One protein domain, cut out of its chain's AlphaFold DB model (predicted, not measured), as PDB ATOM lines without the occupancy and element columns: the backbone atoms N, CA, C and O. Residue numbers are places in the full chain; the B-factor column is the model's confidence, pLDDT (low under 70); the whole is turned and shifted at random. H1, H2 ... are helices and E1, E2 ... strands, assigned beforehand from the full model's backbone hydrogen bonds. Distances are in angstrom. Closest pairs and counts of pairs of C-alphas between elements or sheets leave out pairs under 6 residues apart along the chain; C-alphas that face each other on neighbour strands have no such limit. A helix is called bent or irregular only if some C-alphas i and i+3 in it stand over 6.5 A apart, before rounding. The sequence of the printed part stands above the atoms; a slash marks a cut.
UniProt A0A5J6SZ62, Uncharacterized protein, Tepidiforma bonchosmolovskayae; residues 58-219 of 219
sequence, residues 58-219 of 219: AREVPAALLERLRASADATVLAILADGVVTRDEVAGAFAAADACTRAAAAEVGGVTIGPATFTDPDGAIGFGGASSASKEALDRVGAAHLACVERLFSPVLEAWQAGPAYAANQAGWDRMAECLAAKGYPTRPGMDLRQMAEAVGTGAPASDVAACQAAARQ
ATOM      1  N   ALA A  58     287.790 246.803 254.382       86.19
ATOM      2  CA  ALA A  58     286.924 246.080 255.289       86.19
ATOM      3  C   ALA A  58     286.319 247.047 256.321       86.19
ATOM      4  O   ALA A  58     287.001 247.960 256.799       86.19
ATOM      5  N   ARG A  59     285.048 246.844 256.671       87.38
ATOM      6  CA  ARG A  59     284.308 247.648 257.650       87.38
ATOM      7  C   ARG A  59     283.662 246.748 258.683       87.38
ATOM      8  O   ARG A  59     282.936 245.826 258.328       87.38
ATOM      9  N   GLU A  60     283.898 247.045 259.954       88.19
ATOM     10  CA  GLU A  60     283.234 246.339 261.045       88.19
ATOM     11  C   GLU A  60     281.733 246.630 261.040       88.19
ATOM     12  O   GLU A  60     281.292 247.778 260.909       88.19
ATOM     13  N   VAL A  61     280.953 245.568 261.217       88.56
ATOM     14  CA  VAL A  61     279.512 245.637 261.400       88.56
ATOM     15  C   VAL A  61     279.243 245.833 262.889       88.56
ATOM     16  O   VAL A  61     279.602 244.977 263.702       88.56
ATOM     17  N   PRO A  62     278.575 246.925 263.283       86.44
ATOM     18  CA  PRO A  62     278.194 247.139 264.671       86.44
ATOM     19  C   PRO A  62     277.406 245.947 265.218       86.44
ATOM     20  O   PRO A  62     276.438 245.513 264.598       86.44
ATOM     21  N   ALA A  63     277.768 245.444 266.400       83.19
ATOM     22  CA  ALA A  63     277.162 244.234 266.969       83.19
ATOM     23  C   ALA A  63     275.624 244.315 267.059       83.19
ATOM     24  O   ALA A  63     274.919 243.358 266.759       83.19
ATOM     25  N   ALA A  64     275.101 245.491 267.413       76.94
ATOM     26  CA  ALA A  64     273.674 245.797 267.429       76.94
ATOM     27  C   ALA A  64     272.987 245.593 266.067       76.94
ATOM     28  O   ALA A  64     271.924 244.972 265.978       76.94
ATOM     29  N   LEU A  65     273.609 246.111 265.006       84.88
ATOM     30  CA  LEU A  65     273.151 245.936 263.636       84.88
ATOM     31  C   LEU A  65     273.269 244.475 263.213       84.88
ATOM     32  O   LEU A  65     272.332 243.935 262.633       84.88
ATOM     33  N   LEU A  66     274.396 243.844 263.530       88.88
ATOM     34  CA  LEU A  66     274.684 242.472 263.162       88.88
ATOM     35  C   LEU A  66     273.647 241.498 263.730       88.88
ATOM     36  O   LEU A  66     273.141 240.659 262.994       88.88
ATOM     37  N   GLU A  67     273.255 241.647 264.996       86.88
ATOM     38  CA  GLU A  67     272.194 240.832 265.604       86.88
ATOM     39  C   GLU A  67     270.837 241.023 264.913       86.88
ATOM     40  O   GLU A  67     270.128 240.051 264.651       86.88
ATOM     41  N   ARG A  68     270.483 242.262 264.541       85.69
ATOM     42  CA  ARG A  68     269.260 242.519 263.763       85.69
ATOM     43  C   ARG A  68     269.333 241.855 262.392       85.69
ATOM     44  O   ARG A  68     268.394 241.162 262.014       85.69
ATOM     45  N   LEU A  69     270.413 242.090 261.648       89.00
ATOM     46  CA  LEU A  69     270.576 241.535 260.309       89.00
ATOM     47  C   LEU A  69     270.575 240.007 260.368       89.00
ATOM     48  O   LEU A  69     269.958 239.375 259.520       89.00
ATOM     49  N   ARG A  70     271.147 239.405 261.418       89.38
ATOM     50  CA  ARG A  70     271.091 237.957 261.651       89.38
ATOM     51  C   ARG A  70     269.672 237.406 261.799       89.38
ATOM     52  O   ARG A  70     269.429 236.261 261.430       89.38
ATOM     53  N   ALA A  71     268.741 238.206 262.313       86.88
ATOM     54  CA  ALA A  71     267.346 237.809 262.476       86.88
ATOM     55  C   ALA A  71     266.509 237.940 261.190       86.88
ATOM     56  O   ALA A  71     265.464 237.297 261.087       86.88
ATOM     57  N   SER A  72     266.929 238.775 260.231       83.44
ATOM     58  CA  SER A  72     266.130 239.112 259.042       83.44
ATOM     59  C   SER A  72     266.761 238.727 257.702       83.44
ATOM     60  O   SER A  72     266.042 238.653 256.706       83.44
ATOM     61  N   ALA A  73     268.075 238.519 257.647       88.56
ATOM     62  CA  ALA A  73     268.804 238.222 256.421       88.56
ATOM     63  C   ALA A  73     268.653 236.759 255.984       88.56
ATOM     64  O   ALA A  73     268.424 235.857 256.792       88.56
ATOM     65  N   ASP A  74     268.811 236.517 254.683       88.06
ATOM     66  CA  ASP A  74     268.818 235.168 254.127       88.06
ATOM     67  C   ASP A  74     270.168 234.463 254.350       88.06
ATOM     68  O   ASP A  74     271.174 235.086 254.676       88.06
ATOM     69  N   ALA A  75     270.217 233.143 254.147       88.88
ATOM     70  CA  ALA A  75     271.421 232.346 254.403       88.88
ATOM     71  C   ALA A  75     272.667 232.828 253.632       88.88
ATOM     72  O   ALA A  75     273.780 232.719 254.145       88.88
ATOM     73  N   THR A  76     272.480 233.368 252.422       89.00
ATOM     74  CA  THR A  76     273.568 233.908 251.591       89.00
ATOM     75  C   THR A  76     274.200 235.122 252.258       89.00
ATOM     76  O   THR A  76     275.412 235.167 252.452       89.00
ATOM     77  N   VAL A  77     273.373 236.088 252.655       91.56
ATOM     78  CA  VAL A  77     273.823 237.289 253.356       91.56
ATOM     79  C   VAL A  77     274.361 236.942 254.741       91.56
ATOM     80  O   VAL A  77     275.362 237.511 255.162       91.56
ATOM     81  N   LEU A  78     273.753 235.989 255.452       91.31
ATOM     82  CA  LEU A  78     274.235 235.555 256.765       91.31
ATOM     83  C   LEU A  78     275.652 234.989 256.710       91.31
ATOM     84  O   LEU A  78     276.412 235.216 257.645       91.31
ATOM     85  N   ALA A  79     276.010 234.279 255.638       90.69
ATOM     86  CA  ALA A  79     277.366 233.775 255.460       90.69
ATOM     87  C   ALA A  79     278.390 234.915 255.353       90.69
ATOM     88  O   ALA A  79     279.470 234.788 255.919       90.69
ATOM     89  N   ILE A  80     278.019 236.019 254.693       90.38
ATOM     90  CA  ILE A  80     278.837 237.238 254.606       90.38
ATOM     91  C   ILE A  80     278.907 237.909 255.979       90.38
ATOM     92  O   ILE A  80     279.978 238.133 256.505       90.38
ATOM     93  N   LEU A  81     277.767 238.181 256.618       91.69
ATOM     94  CA  LEU A  81     277.731 238.949 257.867       91.69
ATOM     95  C   LEU A  81     278.266 238.187 259.091       91.69
ATOM     96  O   LEU A  81     278.480 238.791 260.142       91.69
ATOM     97  N   ALA A  82     278.415 236.863 259.019       89.44
ATOM     98  CA  ALA A  82     278.782 236.030 260.163       89.44
ATOM     99  C   ALA A  82     280.111 236.444 260.808       89.44
ATOM    100  O   ALA A  82     280.224 236.368 262.036       89.44
ATOM    101  N   ASP A  83     281.067 236.905 260.007       87.06
ATOM    102  CA  ASP A  83     282.382 237.370 260.453       87.06
ATOM    103  C   ASP A  83     282.355 238.755 261.127       87.06
ATOM    104  O   ASP A  83     283.317 239.136 261.795       87.06
ATOM    105  N   GLY A  84     281.237 239.481 261.012       89.50
ATOM    106  CA  GLY A  84     281.070 240.829 261.540       89.50
ATOM    107  C   GLY A  84     281.891 241.890 260.811       89.50
ATOM    108  O   GLY A  84     282.037 242.992 261.343       89.50
ATOM    109  N   VAL A  85     282.419 241.602 259.621       91.38
ATOM    110  CA  VAL A  85     283.249 242.517 258.835       91.38
ATOM    111  C   VAL A  85     282.857 242.417 257.365       91.38
ATOM    112  O   VAL A  85     282.992 241.373 256.760       91.38
ATOM    113  N   VAL A  86     282.429 243.521 256.753       91.69
ATOM    114  CA  VAL A  86     282.082 243.535 255.323       91.69
ATOM    115  C   VAL A  86     283.200 244.170 254.515       91.69
ATOM    116  O   VAL A  86     283.633 245.289 254.801       91.69
ATOM    117  N   THR A  87     283.637 243.479 253.474       90.81
ATOM    118  CA  THR A  87     284.651 243.926 252.520       90.81
ATOM    119  C   THR A  87     284.038 244.473 251.235       90.81
ATOM    120  O   THR A  87     282.904 244.167 250.865       90.81
ATOM    121  N   ARG A  88     284.812 245.272 250.495       90.00
ATOM    122  CA  ARG A  88     284.384 245.805 249.189       90.00
ATOM    123  C   ARG A  88     284.052 244.693 248.188       90.00
ATOM    124  O   ARG A  88     283.097 244.834 247.425       90.00
ATOM    125  N   ASP A  89     284.810 243.602 248.220       90.25
ATOM    126  CA  ASP A  89     284.596 242.443 247.351       90.25
ATOM    127  C   ASP A  89     283.304 241.704 247.703       90.25
ATOM    128  O   ASP A  89     282.590 241.257 246.807       90.25
ATOM    129  N   GLU A  90     282.934 241.637 248.981       92.81
ATOM    130  CA  GLU A  90     281.650 241.068 249.403       92.81
ATOM    131  C   GLU A  90     280.471 241.947 248.996       92.81
ATOM    132  O   GLU A  90     279.454 241.422 248.540       92.81
ATOM    133  N   VAL A  91     280.606 243.276 249.065       93.25
ATOM    134  CA  VAL A  91     279.582 244.192 248.532       93.25
ATOM    135  C   VAL A  91     279.443 244.015 247.016       93.25
ATOM    136  O   VAL A  91     278.324 243.933 246.503       93.25
ATOM    137  N   ALA A  92     280.560 243.908 246.291       92.31
ATOM    138  CA  ALA A  92     280.557 243.651 244.851       92.31
ATOM    139  C   ALA A  92     279.950 242.276 244.512       92.31
ATOM    140  O   ALA A  92     279.174 242.155 243.562       92.31
ATOM    141  N   GLY A  93     280.249 241.250 245.309       93.12
ATOM    142  CA  GLY A  93     279.679 239.910 245.186       93.12
ATOM    143  C   GLY A  93     278.171 239.894 245.434       93.12
ATOM    144  O   GLY A  93     277.425 239.312 244.647       93.12
ATOM    145  N   ALA A  94     277.702 240.594 246.467       94.25
ATOM    146  CA  ALA A  94     276.282 240.761 246.771       94.25
ATOM    147  C   ALA A  94     275.537 241.503 245.648       94.25
ATOM    148  O   ALA A  94     274.449 241.090 245.235       94.25
ATOM    149  N   PHE A  95     276.149 242.551 245.087       94.94
ATOM    150  CA  PHE A  95     275.627 243.252 243.914       94.94
ATOM    151  C   PHE A  95     275.511 242.319 242.701       94.94
ATOM    152  O   PHE A  95     274.451 242.242 242.074       94.94
ATOM    153  N   ALA A  96     276.573 241.569 242.396       94.69
ATOM    154  CA  ALA A  96     276.587 240.615 241.291       94.69
ATOM    155  C   ALA A  96     275.542 239.500 241.479       94.69
ATOM    156  O   ALA A  96     274.875 239.113 240.519       94.69
ATOM    157  N   ALA A  97     275.341 239.026 242.711       95.25
ATOM    158  CA  ALA A  97     274.307 238.048 243.037       95.25
ATOM    159  C   ALA A  97     272.891 238.608 242.809       95.25
ATOM    160  O   ALA A  97     272.038 237.918 242.243       95.25
ATOM    161  N   ALA A  98     272.636 239.864 243.190       95.19
ATOM    162  CA  ALA A  98     271.357 240.528 242.941       95.19
ATOM    163  C   ALA A  98     271.097 240.775 241.441       95.19
ATOM    164  O   ALA A  98     269.976 240.549 240.969       95.19
ATOM    165  N   ASP A  99     272.114 241.182 240.673       95.44
ATOM    166  CA  ASP A  99     272.016 241.334 239.211       95.44
ATOM    167  C   ASP A  99     271.752 239.979 238.532       95.44
ATOM    168  O   ASP A  99     270.816 239.859 237.740       95.44
ATOM    169  N   ALA A 100     272.481 238.927 238.913       95.81
ATOM    170  CA  ALA A 100     272.270 237.575 238.397       95.81
ATOM    171  C   ALA A 100     270.863 237.040 238.716       95.81
ATOM    172  O   ALA A 100     270.191 236.508 237.832       95.81
ATOM    173  N   CYS A 101     270.382 237.241 239.948       96.62
ATOM    174  CA  CYS A 101     269.015 236.917 240.364       96.62
ATOM    175  C   CYS A 101     267.975 237.652 239.500       96.62
ATOM    176  O   CYS A 101     267.030 237.039 238.998       96.62
ATOM    177  N   THR A 102     268.189 238.947 239.244       96.62
ATOM    178  CA  THR A 102     267.301 239.759 238.397       96.62
ATOM    179  C   THR A 102     267.287 239.252 236.949       96.62
ATOM    180  O   THR A 102     266.224 239.140 236.336       96.62
ATOM    181  N   ARG A 103     268.453 238.904 236.393       96.38
ATOM    182  CA  ARG A 103     268.573 238.369 235.026       96.38
ATOM    183  C   ARG A 103     267.936 236.993 234.879       96.38
ATOM    184  O   ARG A 103     267.301 236.743 233.858       96.38
ATOM    185  N   ALA A 104     268.056 236.134 235.889       97.00
ATOM    186  CA  ALA A 104     267.369 234.847 235.916       97.00
ATOM    187  C   ALA A 104     265.843 235.038 235.879       97.00
ATOM    188  O   ALA A 104     265.176 234.469 235.016       97.00
ATOM    189  N   ALA A 105     265.302 235.930 236.716       95.94
ATOM    190  CA  ALA A 105     263.874 236.244 236.709       95.94
ATOM    191  C   ALA A 105     263.402 236.831 235.364       95.94
ATOM    192  O   ALA A 105     262.331 236.487 234.867       95.94
ATOM    193  N   ALA A 106     264.208 237.688 234.733       96.00
ATOM    194  CA  ALA A 106     263.896 238.217 233.406       96.00
ATOM    195  C   ALA A 106     263.874 237.139 232.315       96.00
ATOM    196  O   ALA A 106     263.019 237.190 231.429       96.00
ATOM    197  N   ALA A 107     264.768 236.149 232.394       96.31
ATOM    198  CA  ALA A 107     264.765 235.006 231.487       96.31
ATOM    199  C   ALA A 107     263.507 234.136 231.664       96.31
ATOM    200  O   ALA A 107     262.923 233.717 230.668       96.31
ATOM    201  N   GLU A 108     263.056 233.920 232.904       96.50
ATOM    202  CA  GLU A 108     261.826 233.174 233.209       96.50
ATOM    203  C   GLU A 108     260.559 233.897 232.734       96.50
ATOM    204  O   GLU A 108     259.656 233.276 232.173       96.50
ATOM    205  N   VAL A 109     260.486 235.218 232.931       95.88
ATOM    206  CA  VAL A 109     259.360 236.044 232.467       95.88
ATOM    207  C   VAL A 109     259.317 236.118 230.936       95.88
ATOM    208  O   VAL A 109     258.229 236.119 230.353       95.88
ATOM    209  N   GLY A 110     260.488 236.177 230.294       92.75
ATOM    210  CA  GLY A 110     260.648 236.288 228.848       92.75
ATOM    211  C   GLY A 110     260.340 237.685 228.294       92.75
ATOM    212  O   GLY A 110     259.587 238.475 228.864       92.75
ATOM    213  N   GLY A 111     260.935 238.014 227.141       91.31
ATOM    214  CA  GLY A 111     260.649 239.259 226.414       91.31
ATOM    215  C   GLY A 111     261.174 240.543 227.071       91.31
ATOM    216  O   GLY A 111     260.773 241.633 226.660       91.31
ATOM    217  N   VAL A 112     262.059 240.440 228.067       96.00
ATOM    218  CA  VAL A 112     262.716 241.579 228.725       96.00
ATOM    219  C   VAL A 112     264.214 241.535 228.448       96.00
ATOM    220  O   VAL A 112     264.859 240.507 228.634       96.00
ATOM    221  N   THR A 113     264.771 242.661 228.008       94.62
ATOM    222  CA  THR A 113     266.220 242.851 227.858       94.62
ATOM    223  C   THR A 113     266.724 243.719 229.001       94.62
ATOM    224  O   THR A 113     266.150 244.772 229.266       94.62
ATOM    225  N   ILE A 114     267.798 243.297 229.670       93.81
ATOM    226  CA  ILE A 114     268.441 244.061 230.745       93.81
ATOM    227  C   ILE A 114     269.808 244.529 230.256       93.81
ATOM    228  O   ILE A 114     270.653 243.712 229.880       93.81
ATOM    229  N   GLY A 115     270.019 245.843 230.287       91.00
ATOM    230  CA  GLY A 115     271.283 246.480 229.936       91.00
ATOM    231  C   GLY A 115     272.433 246.130 230.891       91.00
ATOM    232  O   GLY A 115     272.261 245.376 231.855       91.00
ATOM    233  N   PRO A 116     273.635 246.661 230.632       87.88
ATOM    234  CA  PRO A 116     274.768 246.468 231.525       87.88
ATOM    235  C   PRO A 116     274.503 247.131 232.880       87.88
ATOM    236  O   PRO A 116     273.943 248.225 232.946       87.88
ATOM    237  N   ALA A 117     274.919 246.457 233.948       88.31
ATOM    238  CA  ALA A 117     274.957 247.017 235.291       88.31
ATOM    239  C   ALA A 117     276.338 247.641 235.546       88.31
ATOM    240  O   ALA A 117     277.347 247.163 235.023       88.31
ATOM    241  N   THR A 118     276.389 248.709 236.336       85.12
ATOM    242  CA  THR A 118     277.621 249.435 236.662       85.12
ATOM    243  C   THR A 118     277.841 249.455 238.166       85.12
ATOM    244  O   THR A 118     277.009 249.971 238.917       85.12
ATOM    245  N   PHE A 119     278.997 248.947 238.586       83.44
ATOM    246  CA  PHE A 119     279.475 249.008 239.960       83.44
ATOM    247  C   PHE A 119     280.870 249.633 239.960       83.44
ATOM    248  O   PHE A 119     281.848 248.980 239.601       83.44
ATOM    249  N   THR A 120     280.949 250.920 240.297       76.19
ATOM    250  CA  THR A 120     282.221 251.661 240.310       76.19
ATOM    251  C   THR A 120     282.802 251.705 241.723       76.19
ATOM    252  O   THR A 120     283.985 251.432 241.930       76.19
ATOM    253  N   ASP A 121     281.962 252.016 242.713       76.62
ATOM    254  CA  ASP A 121     282.343 252.099 244.122       76.62
ATOM    255  C   ASP A 121     281.108 251.912 245.020       76.62
ATOM    256  O   ASP A 121     280.089 252.548 244.733       76.62
ATOM    257  N   PRO A 122     281.156 251.086 246.086       77.19
ATOM    258  CA  PRO A 122     280.050 250.988 247.041       77.19
ATOM    259  C   PRO A 122     279.765 252.287 247.817       77.19
ATOM    260  O   PRO A 122     278.653 252.455 248.319       77.19
ATOM    261  N   ASP A 123     280.729 253.207 247.908       81.31
ATOM    262  CA  ASP A 123     280.544 254.554 248.465       81.31
ATOM    263  C   ASP A 123     280.160 255.594 247.394       81.31
ATOM    264  O   ASP A 123     279.894 256.757 247.704       81.31
ATOM    265  N   GLY A 124     280.144 255.186 246.123       76.44
ATOM    266  CA  GLY A 124     279.806 256.014 244.974       76.44
ATOM    267  C   GLY A 124     278.478 255.623 244.331       76.44
ATOM    268  O   GLY A 124     277.563 255.096 244.961       76.44
ATOM    269  N   ALA A 125     278.353 255.914 243.036       75.88
ATOM    270  CA  ALA A 125     277.169 255.540 242.276       75.88
ATOM    271  C   ALA A 125     277.148 254.027 242.009       75.88
ATOM    272  O   ALA A 125     278.061 253.475 241.389       75.88
ATOM    273  N   ILE A 126     276.058 253.384 242.424       83.56
ATOM    274  CA  ILE A 126     275.737 251.990 242.122       83.56
ATOM    275  C   ILE A 126     274.507 251.996 241.219       83.56
ATOM    276  O   ILE A 126     273.499 252.626 241.545       83.56
ATOM    277  N   GLY A 127     274.592 251.323 240.073       82.81
ATOM    278  CA  GLY A 127     273.526 251.316 239.077       82.81
ATOM    279  C   GLY A 127     273.260 249.916 238.552       82.81
ATOM    280  O   GLY A 127     274.111 249.323 237.892       82.81
ATOM    281  N   PHE A 128     272.060 249.398 238.796       87.56
ATOM    282  CA  PHE A 128     271.590 248.213 238.085       87.56
ATOM    283  C   PHE A 128     271.238 248.565 236.638       87.56
ATOM    284  O   PHE A 128     270.844 249.695 236.331       87.56
ATOM    285  N   GLY A 129     271.394 247.594 235.739       85.94
ATOM    286  CA  GLY A 129     271.100 247.793 234.325       85.94
ATOM    287  C   GLY A 129     269.620 248.097 234.092       85.94
ATOM    288  O   GLY A 129     268.745 247.414 234.619       85.94
ATOM    289  N   GLY A 130     269.333 249.107 233.268       87.75
ATOM    290  CA  GLY A 130     267.963 249.420 232.862       87.75
ATOM    291  C   GLY A 130     267.330 248.280 232.057       87.75
ATOM    292  O   GLY A 130     268.004 247.635 231.249       87.75
ATOM    293  N   ALA A 131     266.032 248.047 232.260       91.19
ATOM    294  CA  ALA A 131     265.269 247.018 231.557       91.19
ATOM    295  C   ALA A 131     264.376 247.616 230.458       91.19
ATOM    296  O   ALA A 131     263.805 248.694 230.622       91.19
ATOM    297  N   SER A 132     264.220 246.893 229.348       93.62
ATOM    298  CA  SER A 132     263.316 247.248 228.251       93.62
ATOM    299  C   SER A 132     262.509 246.040 227.765       93.62
ATOM    300  O   SER A 132     262.970 244.898 227.788       93.62
ATOM    301  N   SER A 133     261.267 246.290 227.349       95.00
ATOM    302  CA  SER A 133     260.356 245.286 226.788       95.00
ATOM    303  C   SER A 133     259.262 245.958 225.966       95.00
ATOM    304  O   SER A 133     258.902 247.105 226.227       95.00
ATOM    305  N   ALA A 134     258.675 245.213 225.028       94.38
ATOM    306  CA  ALA A 134     257.419 245.588 224.379       94.38
ATOM    307  C   ALA A 134     256.184 245.333 225.270       94.38
ATOM    308  O   ALA A 134     255.095 245.810 224.958       94.38
ATOM    309  N   SER A 135     256.334 244.591 226.376       97.12
ATOM    310  CA  SER A 135     255.261 244.301 227.329       97.12
ATOM    311  C   SER A 135     255.496 245.020 228.654       97.12
ATOM    312  O   SER A 135     256.453 244.737 229.376       97.12
ATOM    313  N   LYS A 136     254.570 245.919 229.011       95.75
ATOM    314  CA  LYS A 136     254.561 246.560 230.331       95.75
ATOM    315  C   LYS A 136     254.425 245.531 231.455       95.75
ATOM    316  O   LYS A 136     255.125 245.632 232.451       95.75
ATOM    317  N   GLU A 137     253.570 244.528 231.280       96.94
ATOM    318  CA  GLU A 137     253.367 243.484 232.288       96.94
ATOM    319  C   GLU A 137     254.652 242.679 232.535       96.94
ATOM    320  O   GLU A 137     254.985 242.360 233.675       96.94
ATOM    321  N   ALA A 138     255.422 242.391 231.481       95.81
ATOM    322  CA  ALA A 138     256.716 241.734 231.628       95.81
ATOM    323  C   ALA A 138     257.716 242.615 232.397       95.81
ATOM    324  O   ALA A 138     258.388 242.118 233.302       95.81
ATOM    325  N   LEU A 139     257.767 243.922 232.103       95.19
ATOM    326  CA  LEU A 139     258.601 244.873 232.849       95.19
ATOM    327  C   LEU A 139     258.199 244.984 234.316       95.19
ATOM    328  O   LEU A 139     259.075 244.973 235.173       95.19
ATOM    329  N   ASP A 140     256.903 245.055 234.615       96.88
ATOM    330  CA  ASP A 140     256.416 245.174 235.991       96.88
ATOM    331  C   ASP A 140     256.784 243.923 236.809       96.88
ATOM    332  O   ASP A 140     257.250 244.035 237.945       96.88
ATOM    333  N   ARG A 141     256.669 242.723 236.216       97.19
ATOM    334  CA  ARG A 141     257.086 241.466 236.865       97.19
ATOM    335  C   ARG A 141     258.593 241.403 237.104       97.19
ATOM    336  O   ARG A 141     259.011 241.027 238.197       97.19
ATOM    337  N   VAL A 142     259.409 241.801 236.125       96.94
ATOM    338  CA  VAL A 142     260.872 241.855 236.297       96.94
ATOM    339  C   VAL A 142     261.274 242.926 237.305       96.94
ATOM    340  O   VAL A 142     262.166 242.682 238.108       96.94
ATOM    341  N   GLY A 143     260.596 244.073 237.332       95.62
ATOM    342  CA  GLY A 143     260.813 245.115 238.335       95.62
ATOM    343  C   GLY A 143     260.511 244.627 239.753       95.62
ATOM    344  O   GLY A 143     261.306 244.849 240.662       95.62
ATOM    345  N   ALA A 144     259.410 243.897 239.945       96.81
ATOM    346  CA  ALA A 144     259.094 243.286 241.235       96.81
ATOM    347  C   ALA A 144     260.143 242.240 241.652       96.81
ATOM    348  O   ALA A 144     260.595 242.241 242.798       96.81
ATOM    349  N   ALA A 145     260.572 241.385 240.718       96.56
ATOM    350  CA  ALA A 145     261.627 240.409 240.974       96.56
ATOM    351  C   ALA A 145     262.968 241.083 241.301       96.56
ATOM    352  O   ALA A 145     263.648 240.667 242.234       96.56
ATOM    353  N   HIS A 146     263.315 242.157 240.591       96.56
ATOM    354  CA  HIS A 146     264.506 242.958 240.850       96.56
ATOM    355  C   HIS A 146     264.522 243.495 242.283       96.56
ATOM    356  O   HIS A 146     265.490 243.272 243.007       96.56
ATOM    357  N   LEU A 147     263.434 244.144 242.713       96.38
ATOM    358  CA  LEU A 147     263.312 244.665 244.075       96.38
ATOM    359  C   LEU A 147     263.461 243.549 245.113       96.38
ATOM    360  O   LEU A 147     264.190 243.719 246.085       96.38
ATOM    361  N   ALA A 148     262.844 242.387 244.881       95.62
ATOM    362  CA  ALA A 148     262.988 241.236 245.768       95.62
ATOM    363  C   ALA A 148     264.429 240.688 245.805       95.62
ATOM    364  O   ALA A 148     264.919 240.325 246.872       95.62
ATOM    365  N   CYS A 149     265.123 240.634 244.664       95.62
ATOM    366  CA  CYS A 149     266.523 240.212 244.589       95.62
ATOM    367  C   CYS A 149     267.446 241.184 245.335       95.62
ATOM    368  O   CYS A 149     268.284 240.738 246.115       95.62
ATOM    369  N   VAL A 150     267.285 242.493 245.123       95.25
ATOM    370  CA  VAL A 150     268.088 243.531 245.786       95.25
ATOM    371  C   VAL A 150     267.850 243.516 247.287       95.25
ATOM    372  O   VAL A 150     268.815 243.441 248.043       95.25
ATOM    373  N   GLU A 151     266.589 243.511 247.713       94.19
ATOM    374  CA  GLU A 151     266.238 243.525 249.133       94.19
ATOM    375  C   GLU A 151     266.764 242.294 249.865       94.19
ATOM    376  O   GLU A 151     267.237 242.382 250.994       94.19
ATOM    377  N   ARG A 152     266.729 241.138 249.202       93.94
ATOM    378  CA  ARG A 152     267.187 239.888 249.799       93.94
ATOM    379  C   ARG A 152     268.707 239.759 249.831       93.94
ATOM    380  O   ARG A 152     269.227 239.241 250.808       93.94
ATOM    381  N   LEU A 153     269.400 240.161 248.764       94.94
ATOM    382  CA  LEU A 153     270.806 239.795 248.549       94.94
ATOM    383  C   LEU A 153     271.782 240.960 248.706       94.94
ATOM    384  O   LEU A 153     272.934 240.725 249.052       94.94
ATOM    385  N   PHE A 154     271.357 242.197 248.438       94.62
ATOM    386  CA  PHE A 154     272.260 243.346 248.354       94.62
ATOM    387  C   PHE A 154     272.010 244.400 249.433       94.62
ATOM    388  O   PHE A 154     272.964 244.809 250.095       94.62
ATOM    389  N   SER A 155     270.754 244.804 249.662       93.31
ATOM    390  CA  SER A 155     270.398 245.818 250.670       93.31
ATOM    391  C   SER A 155     271.009 245.541 252.052       93.31
ATOM    392  O   SER A 155     271.593 246.467 252.613       93.31
ATOM    393  N   PRO A 156     270.978 244.306 252.596       93.38
ATOM    394  CA  PRO A 156     271.518 244.043 253.931       93.38
ATOM    395  C   PRO A 156     273.043 244.209 254.010       93.38
ATOM    396  O   PRO A 156     273.573 244.700 255.006       93.38
ATOM    397  N   VAL A 157     273.754 243.814 252.949       94.06
ATOM    398  CA  VAL A 157     275.218 243.923 252.860       94.06
ATOM    399  C   VAL A 157     275.621 245.386 252.695       94.06
ATOM    400  O   VAL A 157     276.563 245.846 253.337       94.06
ATOM    401  N   LEU A 158     274.871 246.147 251.893       91.62
ATOM    402  CA  LEU A 158     275.091 247.582 251.735       91.62
ATOM    403  C   LEU A 158     274.768 248.358 253.023       91.62
ATOM    404  O   LEU A 158     275.513 249.269 253.379       91.62
ATOM    405  N   GLU A 159     273.709 247.985 253.750       90.25
ATOM    406  CA  GLU A 159     273.400 248.549 255.071       90.25
ATOM    407  C   GLU A 159     274.561 248.309 256.042       90.25
ATOM    408  O   GLU A 159     275.036 249.254 256.671       90.25
ATOM    409  N   ALA A 160     275.072 247.078 256.117       90.44
ATOM    410  CA  ALA A 160     276.229 246.738 256.941       90.44
ATOM    411  C   ALA A 160     277.491 247.531 256.547       90.44
ATOM    412  O   ALA A 160     278.151 248.107 257.416       90.44
ATOM    413  N   TRP A 161     277.778 247.647 255.247       90.69
ATOM    414  CA  TRP A 161     278.901 248.430 254.717       90.69
ATOM    415  C   TRP A 161     278.809 249.922 255.072       90.69
ATOM    416  O   TRP A 161     279.814 250.558 255.397       90.69
ATOM    417  N   GLN A 162     277.617 250.513 255.017       87.06
ATOM    418  CA  GLN A 162     277.422 251.939 255.308       87.06
ATOM    419  C   GLN A 162     277.288 252.230 256.808       87.06
ATOM    420  O   GLN A 162     277.526 253.360 257.247       87.06
ATOM    421  N   ALA A 163     276.933 251.226 257.609       81.31
ATOM    422  CA  ALA A 163     276.737 251.394 259.037       81.31
ATOM    423  C   ALA A 163     278.036 251.652 259.798       81.31
ATOM    424  O   ALA A 163     278.010 252.457 260.722       81.31
ATOM    425  N   GLY A 164     279.161 251.041 259.414       73.06
ATOM    426  CA  GLY A 164     280.445 251.234 260.102       73.06
ATOM    427  C   GLY A 164     280.812 252.717 260.298       73.06
ATOM    428  O   GLY A 164     280.929 253.167 261.441       73.06
ATOM    429  N   PRO A 165     280.902 253.526 259.221       73.50
ATOM    430  CA  PRO A 165     281.182 254.961 259.325       73.50
ATOM    431  C   PRO A 165     280.121 255.744 260.111       73.50
ATOM    432  O   PRO A 165     280.457 256.625 260.905       73.50
ATOM    433  N   ALA A 166     278.836 255.422 259.917       72.50
ATOM    434  CA  ALA A 166     277.738 256.103 260.598       72.50
ATOM    435  C   ALA A 166     277.732 255.826 262.110       72.50
ATOM    436  O   ALA A 166     277.542 256.752 262.899       72.50
ATOM    437  N   TYR A 167     277.979 254.581 262.523       74.12
ATOM    438  CA  TYR A 167     278.116 254.210 263.928       74.12
ATOM    439  C   TYR A 167     279.361 254.854 264.525       74.12
ATOM    440  O   TYR A 167     279.239 255.540 265.533       74.12
ATOM    441  N   ALA A 168     280.525 254.744 263.879       74.06
ATOM    442  CA  ALA A 168     281.760 255.355 264.375       74.06
ATOM    443  C   ALA A 168     281.603 256.866 264.644       74.06
ATOM    444  O   ALA A 168     282.069 257.363 265.667       74.06
ATOM    445  N   ALA A 169     280.891 257.587 263.773       80.44
ATOM    446  CA  ALA A 169     280.657 259.022 263.932       80.44
ATOM    447  C   ALA A 169     279.675 259.385 265.064       80.44
ATOM    448  O   ALA A 169     279.766 260.478 265.621       80.44
ATOM    449  N   ASN A 170     278.726 258.506 265.403       82.25
ATOM    450  CA  ASN A 170     277.620 258.834 266.313       82.25
ATOM    451  C   ASN A 170     277.651 258.072 267.650       82.25
ATOM    452  O   ASN A 170     276.959 258.483 268.585       82.25
ATOM    453  N   GLN A 171     278.459 257.015 267.771       83.44
ATOM    454  CA  GLN A 171     278.435 256.084 268.904       83.44
ATOM    455  C   GLN A 171     278.613 256.793 270.246       83.44
ATOM    456  O   GLN A 171     277.819 256.585 271.154       83.44
ATOM    457  N   ALA A 172     279.582 257.707 270.352       87.00
ATOM    458  CA  ALA A 172     279.826 258.436 271.597       87.00
ATOM    459  C   ALA A 172     278.613 259.278 272.041       87.00
ATOM    460  O   ALA A 172     278.347 259.410 273.233       87.00
ATOM    461  N   GLY A 173     277.864 259.849 271.092       89.81
ATOM    462  CA  GLY A 173     276.622 260.560 271.394       89.81
ATOM    463  C   GLY A 173     275.505 259.608 271.820       89.81
ATOM    464  O   GLY A 173     274.757 259.904 272.751       89.81
ATOM    465  N   TRP A 174     275.399 258.446 271.177       90.25
ATOM    466  CA  TRP A 174     274.413 257.431 271.546       90.25
ATOM    467  C   TRP A 174     274.688 256.822 272.918       90.25
ATOM    468  O   TRP A 174     273.750 256.693 273.700       90.25
ATOM    469  N   ASP A 175     275.947 256.559 273.261       92.38
ATOM    470  CA  ASP A 175     276.336 256.059 274.581       92.38
ATOM    471  C   ASP A 175     275.963 257.061 275.684       92.38
ATOM    472  O   ASP A 175     275.295 256.686 276.649       92.38
ATOM    473  N   ARG A 176     276.255 258.358 275.494       94.88
ATOM    474  CA  ARG A 176     275.827 259.421 276.429       94.88
ATOM    475  C   ARG A 176     274.306 259.490 276.580       94.88
ATOM    476  O   ARG A 176     273.789 259.685 277.682       94.88
ATOM    477  N   MET A 177     273.568 259.339 275.480       94.62
ATOM    478  CA  MET A 177     272.106 259.316 275.517       94.62
ATOM    479  C   MET A 177     271.585 258.081 276.266       94.62
ATOM    480  O   MET A 177     270.681 258.215 277.094       94.62
ATOM    481  N   ALA A 178     272.170 256.907 276.017       93.88
ATOM    482  CA  ALA A 178     271.807 255.653 276.664       93.88
ATOM    483  C   ALA A 178     272.067 255.696 278.173       93.88
ATOM    484  O   ALA A 178     271.228 255.230 278.942       93.88
ATOM    485  N   GLU A 179     273.182 256.289 278.601       96.19
ATOM    486  CA  GLU A 179     273.508 256.515 280.013       96.19
ATOM    487  C   GLU A 179     272.510 257.465 280.685       96.19
ATOM    488  O   GLU A 179     272.008 257.170 281.770       96.19
ATOM    489  N   CYS A 180     272.157 258.576 280.028       96.44
ATOM    490  CA  CYS A 180     271.159 259.510 280.554       96.44
ATOM    491  C   CYS A 180     269.780 258.856 280.720       96.44
ATOM    492  O   CYS A 180     269.114 259.046 281.740       96.44
ATOM    493  N   LEU A 181     269.348 258.065 279.735       94.88
ATOM    494  CA  LEU A 181     268.087 257.327 279.801       94.88
ATOM    495  C   LEU A 181     268.137 256.227 280.875       94.88
ATOM    496  O   LEU A 181     267.175 256.068 281.629       94.88
ATOM    497  N   ALA A 182     269.271 255.543 281.031       95.38
ATOM    498  CA  ALA A 182     269.460 254.541 282.077       95.38
ATOM    499  C   ALA A 182     269.366 255.166 283.476       95.38
ATOM    500  O   ALA A 182     268.690 254.631 284.354       95.38
ATOM    501  N   ALA A 183     269.952 256.353 283.670       95.88
ATOM    502  CA  ALA A 183     269.847 257.116 284.915       95.88
ATOM    503  C   ALA A 183     268.402 257.543 285.246       95.88
ATOM    504  O   ALA A 183     268.081 257.797 286.407       95.88
ATOM    505  N   LYS A 184     267.519 257.593 284.242       93.50
ATOM    506  CA  LYS A 184     266.076 257.844 284.394       93.50
ATOM    507  C   LYS A 184     265.247 256.564 284.578       93.50
ATOM    508  O   LYS A 184     264.032 256.654 284.726       93.50
ATOM    509  N   GLY A 185     265.885 255.392 284.603       93.62
ATOM    510  CA  GLY A 185     265.239 254.100 284.836       93.62
ATOM    511  C   GLY A 185     264.777 253.368 283.575       93.62
ATOM    512  O   GLY A 185     264.102 252.346 283.693       93.62
ATOM    513  N   TYR A 186     265.132 253.847 282.378       94.25
ATOM    514  CA  TYR A 186     264.863 253.117 281.137       94.25
ATOM    515  C   TYR A 186     265.886 251.986 280.942       94.25
ATOM    516  O   TYR A 186     267.038 252.128 281.353       94.25
ATOM    517  N   PRO A 187     265.514 250.862 280.304       93.19
ATOM    518  CA  PRO A 187     266.403 249.713 280.122       93.19
ATOM    519  C   PRO A 187     267.393 249.923 278.959       93.19
ATOM    520  O   PRO A 187     267.507 249.092 278.059       93.19
ATOM    521  N   THR A 188     268.110 251.047 278.965       93.00
ATOM    522  CA  THR A 188     269.132 251.408 277.975       93.00
ATOM    523  C   THR A 188     270.543 251.190 278.518       93.00
ATOM    524  O   THR A 188     270.761 251.150 279.727       93.00
ATOM    525  N   ARG A 189     271.527 251.028 277.627       93.31
ATOM    526  CA  ARG A 189     272.944 250.840 277.987       93.31
ATOM    527  C   ARG A 189     273.885 251.310 276.871       93.31
ATOM    528  O   ARG A 189     273.453 251.308 275.715       93.31
ATOM    529  N   PRO A 190     275.158 251.631 277.178       89.94
ATOM    530  CA  PRO A 190     276.178 251.860 276.158       89.94
ATOM    531  C   PRO A 190     276.254 250.713 275.141       89.94
ATOM    532  O   PRO A 190     276.003 249.542 275.467       89.94
ATOM    533  N   GLY A 191     276.577 251.058 273.899       82.94
ATOM    534  CA  GLY A 191     276.564 250.154 272.751       82.94
ATOM    535  C   GLY A 191     275.204 250.027 272.058       82.94
ATOM    536  O   GLY A 191     275.116 249.316 271.058       82.94
ATOM    537  N   MET A 192     274.150 250.679 272.564       86.12
ATOM    538  CA  MET A 192     272.852 250.732 271.886       86.12
ATOM    539  C   MET A 192     272.806 251.850 270.847       86.12
ATOM    540  O   MET A 192     273.213 252.978 271.117       86.12
ATOM    541  N   ASP A 193     272.238 251.560 269.679       84.12
ATOM    542  CA  ASP A 193     271.883 252.595 268.708       84.12
ATOM    543  C   ASP A 193     270.547 253.287 269.055       84.12
ATOM    544  O   ASP A 193     269.810 252.876 269.957       84.12
ATOM    545  N   LEU A 194     270.213 254.359 268.327       83.25
ATOM    546  CA  LEU A 194     268.973 255.121 268.541       83.25
ATOM    547  C   LEU A 194     267.702 254.277 268.432       83.25
ATOM    548  O   LEU A 194     266.735 254.546 269.144       83.25
ATOM    549  N   ARG A 195     267.681 253.276 267.549       82.94
ATOM    550  CA  ARG A 195     266.505 252.434 267.331       82.94
ATOM    551  C   ARG A 195     266.332 251.465 268.492       82.94
ATOM    552  O   ARG A 195     265.235 251.366 269.026       82.94
ATOM    553  N   GLN A 196     267.412 250.826 268.928       85.88
ATOM    554  CA  GLN A 196     267.418 249.967 270.110       85.88
ATOM    555  C   GLN A 196     267.040 250.740 271.370       85.88
ATOM    556  O   GLN A 196     266.250 250.247 272.171       85.88
ATOM    557  N   MET A 197     267.546 251.967 271.532       89.88
ATOM    558  CA  MET A 197     267.112 252.840 272.619       89.88
ATOM    559  C   MET A 197     265.617 253.146 272.516       89.88
ATOM    560  O   MET A 197     264.916 253.015 273.509       89.88
ATOM    561  N   ALA A 198     265.102 253.497 271.336       87.69
ATOM    562  CA  ALA A 198     263.674 253.753 271.153       87.69
ATOM    563  C   ALA A 198     262.803 252.516 271.448       87.69
ATOM    564  O   ALA A 198     261.751 252.647 272.069       87.69
ATOM    565  N   GLU A 199     263.243 251.318 271.057       88.75
ATOM    566  CA  GLU A 199     262.569 250.050 271.365       88.75
ATOM    567  C   GLU A 199     262.594 249.740 272.869       88.75
ATOM    568  O   GLU A 199     261.563 249.387 273.440       88.75
ATOM    569  N   ALA A 200     263.746 249.919 273.523       88.75
ATOM    570  CA  ALA A 200     263.929 249.688 274.956       88.75
ATOM    571  C   ALA A 200     263.117 250.669 275.813       88.75
ATOM    572  O   ALA A 200     262.539 250.301 276.834       88.75
ATOM    573  N   VAL A 201     263.065 251.927 275.384       90.44
ATOM    574  CA  VAL A 201     262.275 252.992 276.005       90.44
ATOM    575  C   VAL A 201     260.775 252.783 275.745       90.44
ATOM    576  O   VAL A 201     259.939 253.061 276.611       90.44
ATOM    577  N   GLY A 202     260.428 252.256 274.569       85.19
ATOM    578  CA  GLY A 202     259.061 251.974 274.149       85.19
ATOM    579  C   GLY A 202     258.186 253.227 274.054       85.19
ATOM    580  O   GLY A 202     258.659 254.360 273.977       85.19
ATOM    581  N   THR A 203     256.867 253.033 274.084       75.00
ATOM    582  CA  THR A 203     255.880 254.132 274.086       75.00
ATOM    583  C   THR A 203     255.657 254.748 275.473       75.00
ATOM    584  O   THR A 203     254.840 255.656 275.612       75.00
ATOM    585  N   GLY A 204     256.344 254.242 276.504       67.00
ATOM    586  CA  GLY A 204     256.115 254.595 277.907       67.00
ATOM    587  C   GLY A 204     256.907 255.800 278.414       67.00
ATOM    588  O   GLY A 204     256.567 256.331 279.468       67.00
ATOM    589  N   ALA A 205     257.940 256.252 277.697       77.75
ATOM    590  CA  ALA A 205     258.710 257.410 278.137       77.75
ATOM    591  C   ALA A 205     258.039 258.737 277.785       77.75
ATOM    592  O   ALA A 205     257.581 258.924 276.651       77.75
ATOM    593  N   PRO A 206     258.067 259.723 278.696       86.25
ATOM    594  CA  PRO A 206     257.752 261.094 278.355       86.25
ATOM    595  C   PRO A 206     258.705 261.582 277.260       86.25
ATOM    596  O   PRO A 206     259.928 261.515 277.405       86.25
ATOM    597  N   ALA A 207     258.160 262.157 276.187       83.19
ATOM    598  CA  ALA A 207     258.963 262.756 275.117       83.19
ATOM    599  C   ALA A 207     259.960 263.811 275.643       83.19
ATOM    600  O   ALA A 207     261.023 264.011 275.061       83.19
ATOM    601  N   SER A 208     259.644 264.449 276.778       89.12
ATOM    602  CA  SER A 208     260.525 265.387 277.476       89.12
ATOM    603  C   SER A 208     261.804 264.743 278.012       89.12
ATOM    604  O   SER A 208     262.854 265.380 277.972       89.12
ATOM    605  N   ASP A 209     261.751 263.495 278.486       90.31
ATOM    606  CA  ASP A 209     262.936 262.786 278.982       90.31
ATOM    607  C   ASP A 209     263.886 262.436 277.843       90.31
ATOM    608  O   ASP A 209     265.091 262.679 277.941       90.31
ATOM    609  N   VAL A 210     263.332 261.930 276.739       88.44
ATOM    610  CA  VAL A 210     264.091 261.606 275.528       88.44
ATOM    611  C   VAL A 210     264.732 262.867 274.950       88.44
ATOM    612  O   VAL A 210     265.928 262.866 274.661       88.44
ATOM    613  N   ALA A 211     263.978 263.967 274.849       89.06
ATOM    614  CA  ALA A 211     264.491 265.242 274.353       89.06
ATOM    615  C   ALA A 211     265.600 265.822 275.249       89.06
ATOM    616  O   ALA A 211     266.618 266.291 274.737       89.06
ATOM    617  N   ALA A 212     265.444 265.756 276.577       92.62
ATOM    618  CA  ALA A 212     266.459 266.223 277.520       92.62
ATOM    619  C   ALA A 212     267.756 265.406 277.412       92.62
ATOM    620  O   ALA A 212     268.840 265.984 277.325       92.62
ATOM    621  N   CYS A 213     267.654 264.076 277.350       93.62
ATOM    622  CA  CYS A 213     268.823 263.212 277.183       93.62
ATOM    623  C   CYS A 213     269.497 263.389 275.821       93.62
ATOM    624  O   CYS A 213     270.722 263.399 275.736       93.62
ATOM    625  N   GLN A 214     268.719 263.614 274.762       91.25
ATOM    626  CA  GLN A 214     269.271 263.919 273.447       91.25
ATOM    627  C   GLN A 214     270.017 265.264 273.434       91.25
ATOM    628  O   GLN A 214     271.065 265.374 272.801       91.25
ATOM    629  N   ALA A 215     269.505 266.285 274.125       90.06
ATOM    630  CA  ALA A 215     270.177 267.579 274.247       90.06
ATOM    631  C   ALA A 215     271.463 267.494 275.087       90.06
ATOM    632  O   ALA A 215     272.452 268.145 274.753       90.06
ATOM    633  N   ALA A 216     271.470 266.682 276.147       87.12
ATOM    634  CA  ALA A 216     272.659 266.433 276.964       87.12
ATOM    635  C   ALA A 216     273.748 265.680 276.184       87.12
ATOM    636  O   ALA A 216     274.918 266.021 276.277       87.12
ATOM    637  N   ALA A 217     273.368 264.709 275.350       89.44
ATOM    638  CA  ALA A 217     274.309 263.924 274.553       89.44
ATOM    639  C   ALA A 217     275.056 264.725 273.467       89.44
ATOM    640  O   ALA A 217     276.090 264.270 272.973       89.44
ATOM    641  N   ARG A 218     274.532 265.894 273.073       84.06
ATOM    642  CA  ARG A 218     275.127 266.785 272.059       84.06
ATOM    643  C   ARG A 218     276.137 267.790 272.626       84.06
ATOM    644  O   ARG A 218     276.775 268.475 271.830       84.06
ATOM    645  N   GLN A 219     276.220 267.909 273.949       73.50
ATOM    646  CA  GLN A 219     277.212 268.723 274.657       73.50
ATOM    647  C   GLN A 219     278.493 267.915 274.870       73.50
ATOM    648  O   GLN A 219     279.561 268.559 274.929       73.50
TER     649      GLN A 219
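What this domain is: This is residues 58 to 219 of the 219 residues of an uncharacterized protein of Tepidiforma bonchosmolovskayae (UniProt A0A5J6SZ62). What does the model look like? It is a long, loose body: H5a in the middle with the hairpin H1 and H2 and the tiny sheet E1 and E2 packed on it, the long helical hairpin H3 and H4 running out to one end, and a small head of H5b, H6 and H7 at the other. The long link between H3 and H4 folds back on itself. What is it made of? The 162 printed residues hold seven named helices and two named strands, in the order E1 H1 H2 E2 H3 H4 H5 H6 H7; the class is mostly helix and the sheet is antiparallel. How large is it? It is loose, with a radius of gyration of the C-alphas of 20.2 A, and spans 62 by 32 by 27 A.

Where its parts are: Where do the first elements lie? E1 is residues 58 to 60, from C-alpha 58 at (286.924, 246.080, 255.289); H1 is 63 to 72, H2 75 to 81 and E2 85 to 87. Which helices are long? H3, residues 88 to 109, is 31.6 A long, and H4, residues 136 to 153, is 25.3 A. Is H5 straight? By its hydrogen bonds H5, residues 155 to 183, was assigned as one helix, but it is bent, with C-alphas 169 and 172 at 7.7 A; its arms are H5a, 155 to 169, 21.3 A long, and H5b, 172 to 183. What comes last? H6 is residues 194 to 204, irregular, with C-alphas 200 and 203 at 9.2 A, and H7 is 207 to 217, ending at C-alpha 217 (274.309, 263.924, 274.553).

How they stand to each other: What touches the hub, H5? H5a touches H1, closest C-alphas Leu 69 and Pro 156 at 6.9 A, a shallow tilt of 16 degrees, opposite ways. With residues 157 to 161 alone it touches H3, closest C-alphas Val 91 and Val 157 at 6.2 A. H5b touches H7, closest C-alphas Arg 176 and Ala 217 at 5.1 A, a steep tilt of 47 degrees. How do H3 and H4 stand? They form a hairpin at a shallow tilt of 30 degrees, closest C-alphas Thr 102 and His 146 at 4.9 A. What do the backbones show? Between the antiparallel strands E1 and E2, N 59 and O 86 are 2.8 A apart, within hydrogen-bond range. Every O i to N i+4 pair is within range in H1, H3, H4, H5b and H7, against 2 of 3 in H2, 8 of 11 in H5a and 5 of 7 in H6.

The domain as a whole: How far does it reach? The two C-alphas farthest apart, those of Ala 134 and Ala 183, are 62.9 A apart. Is there a cut or a long link? The printed part has no cut, and the link from H3 to H4, 26 residues, is long. Where is confidence low? Residue 204 is under 70, and the mean pLDDT of the printed part is 89.5.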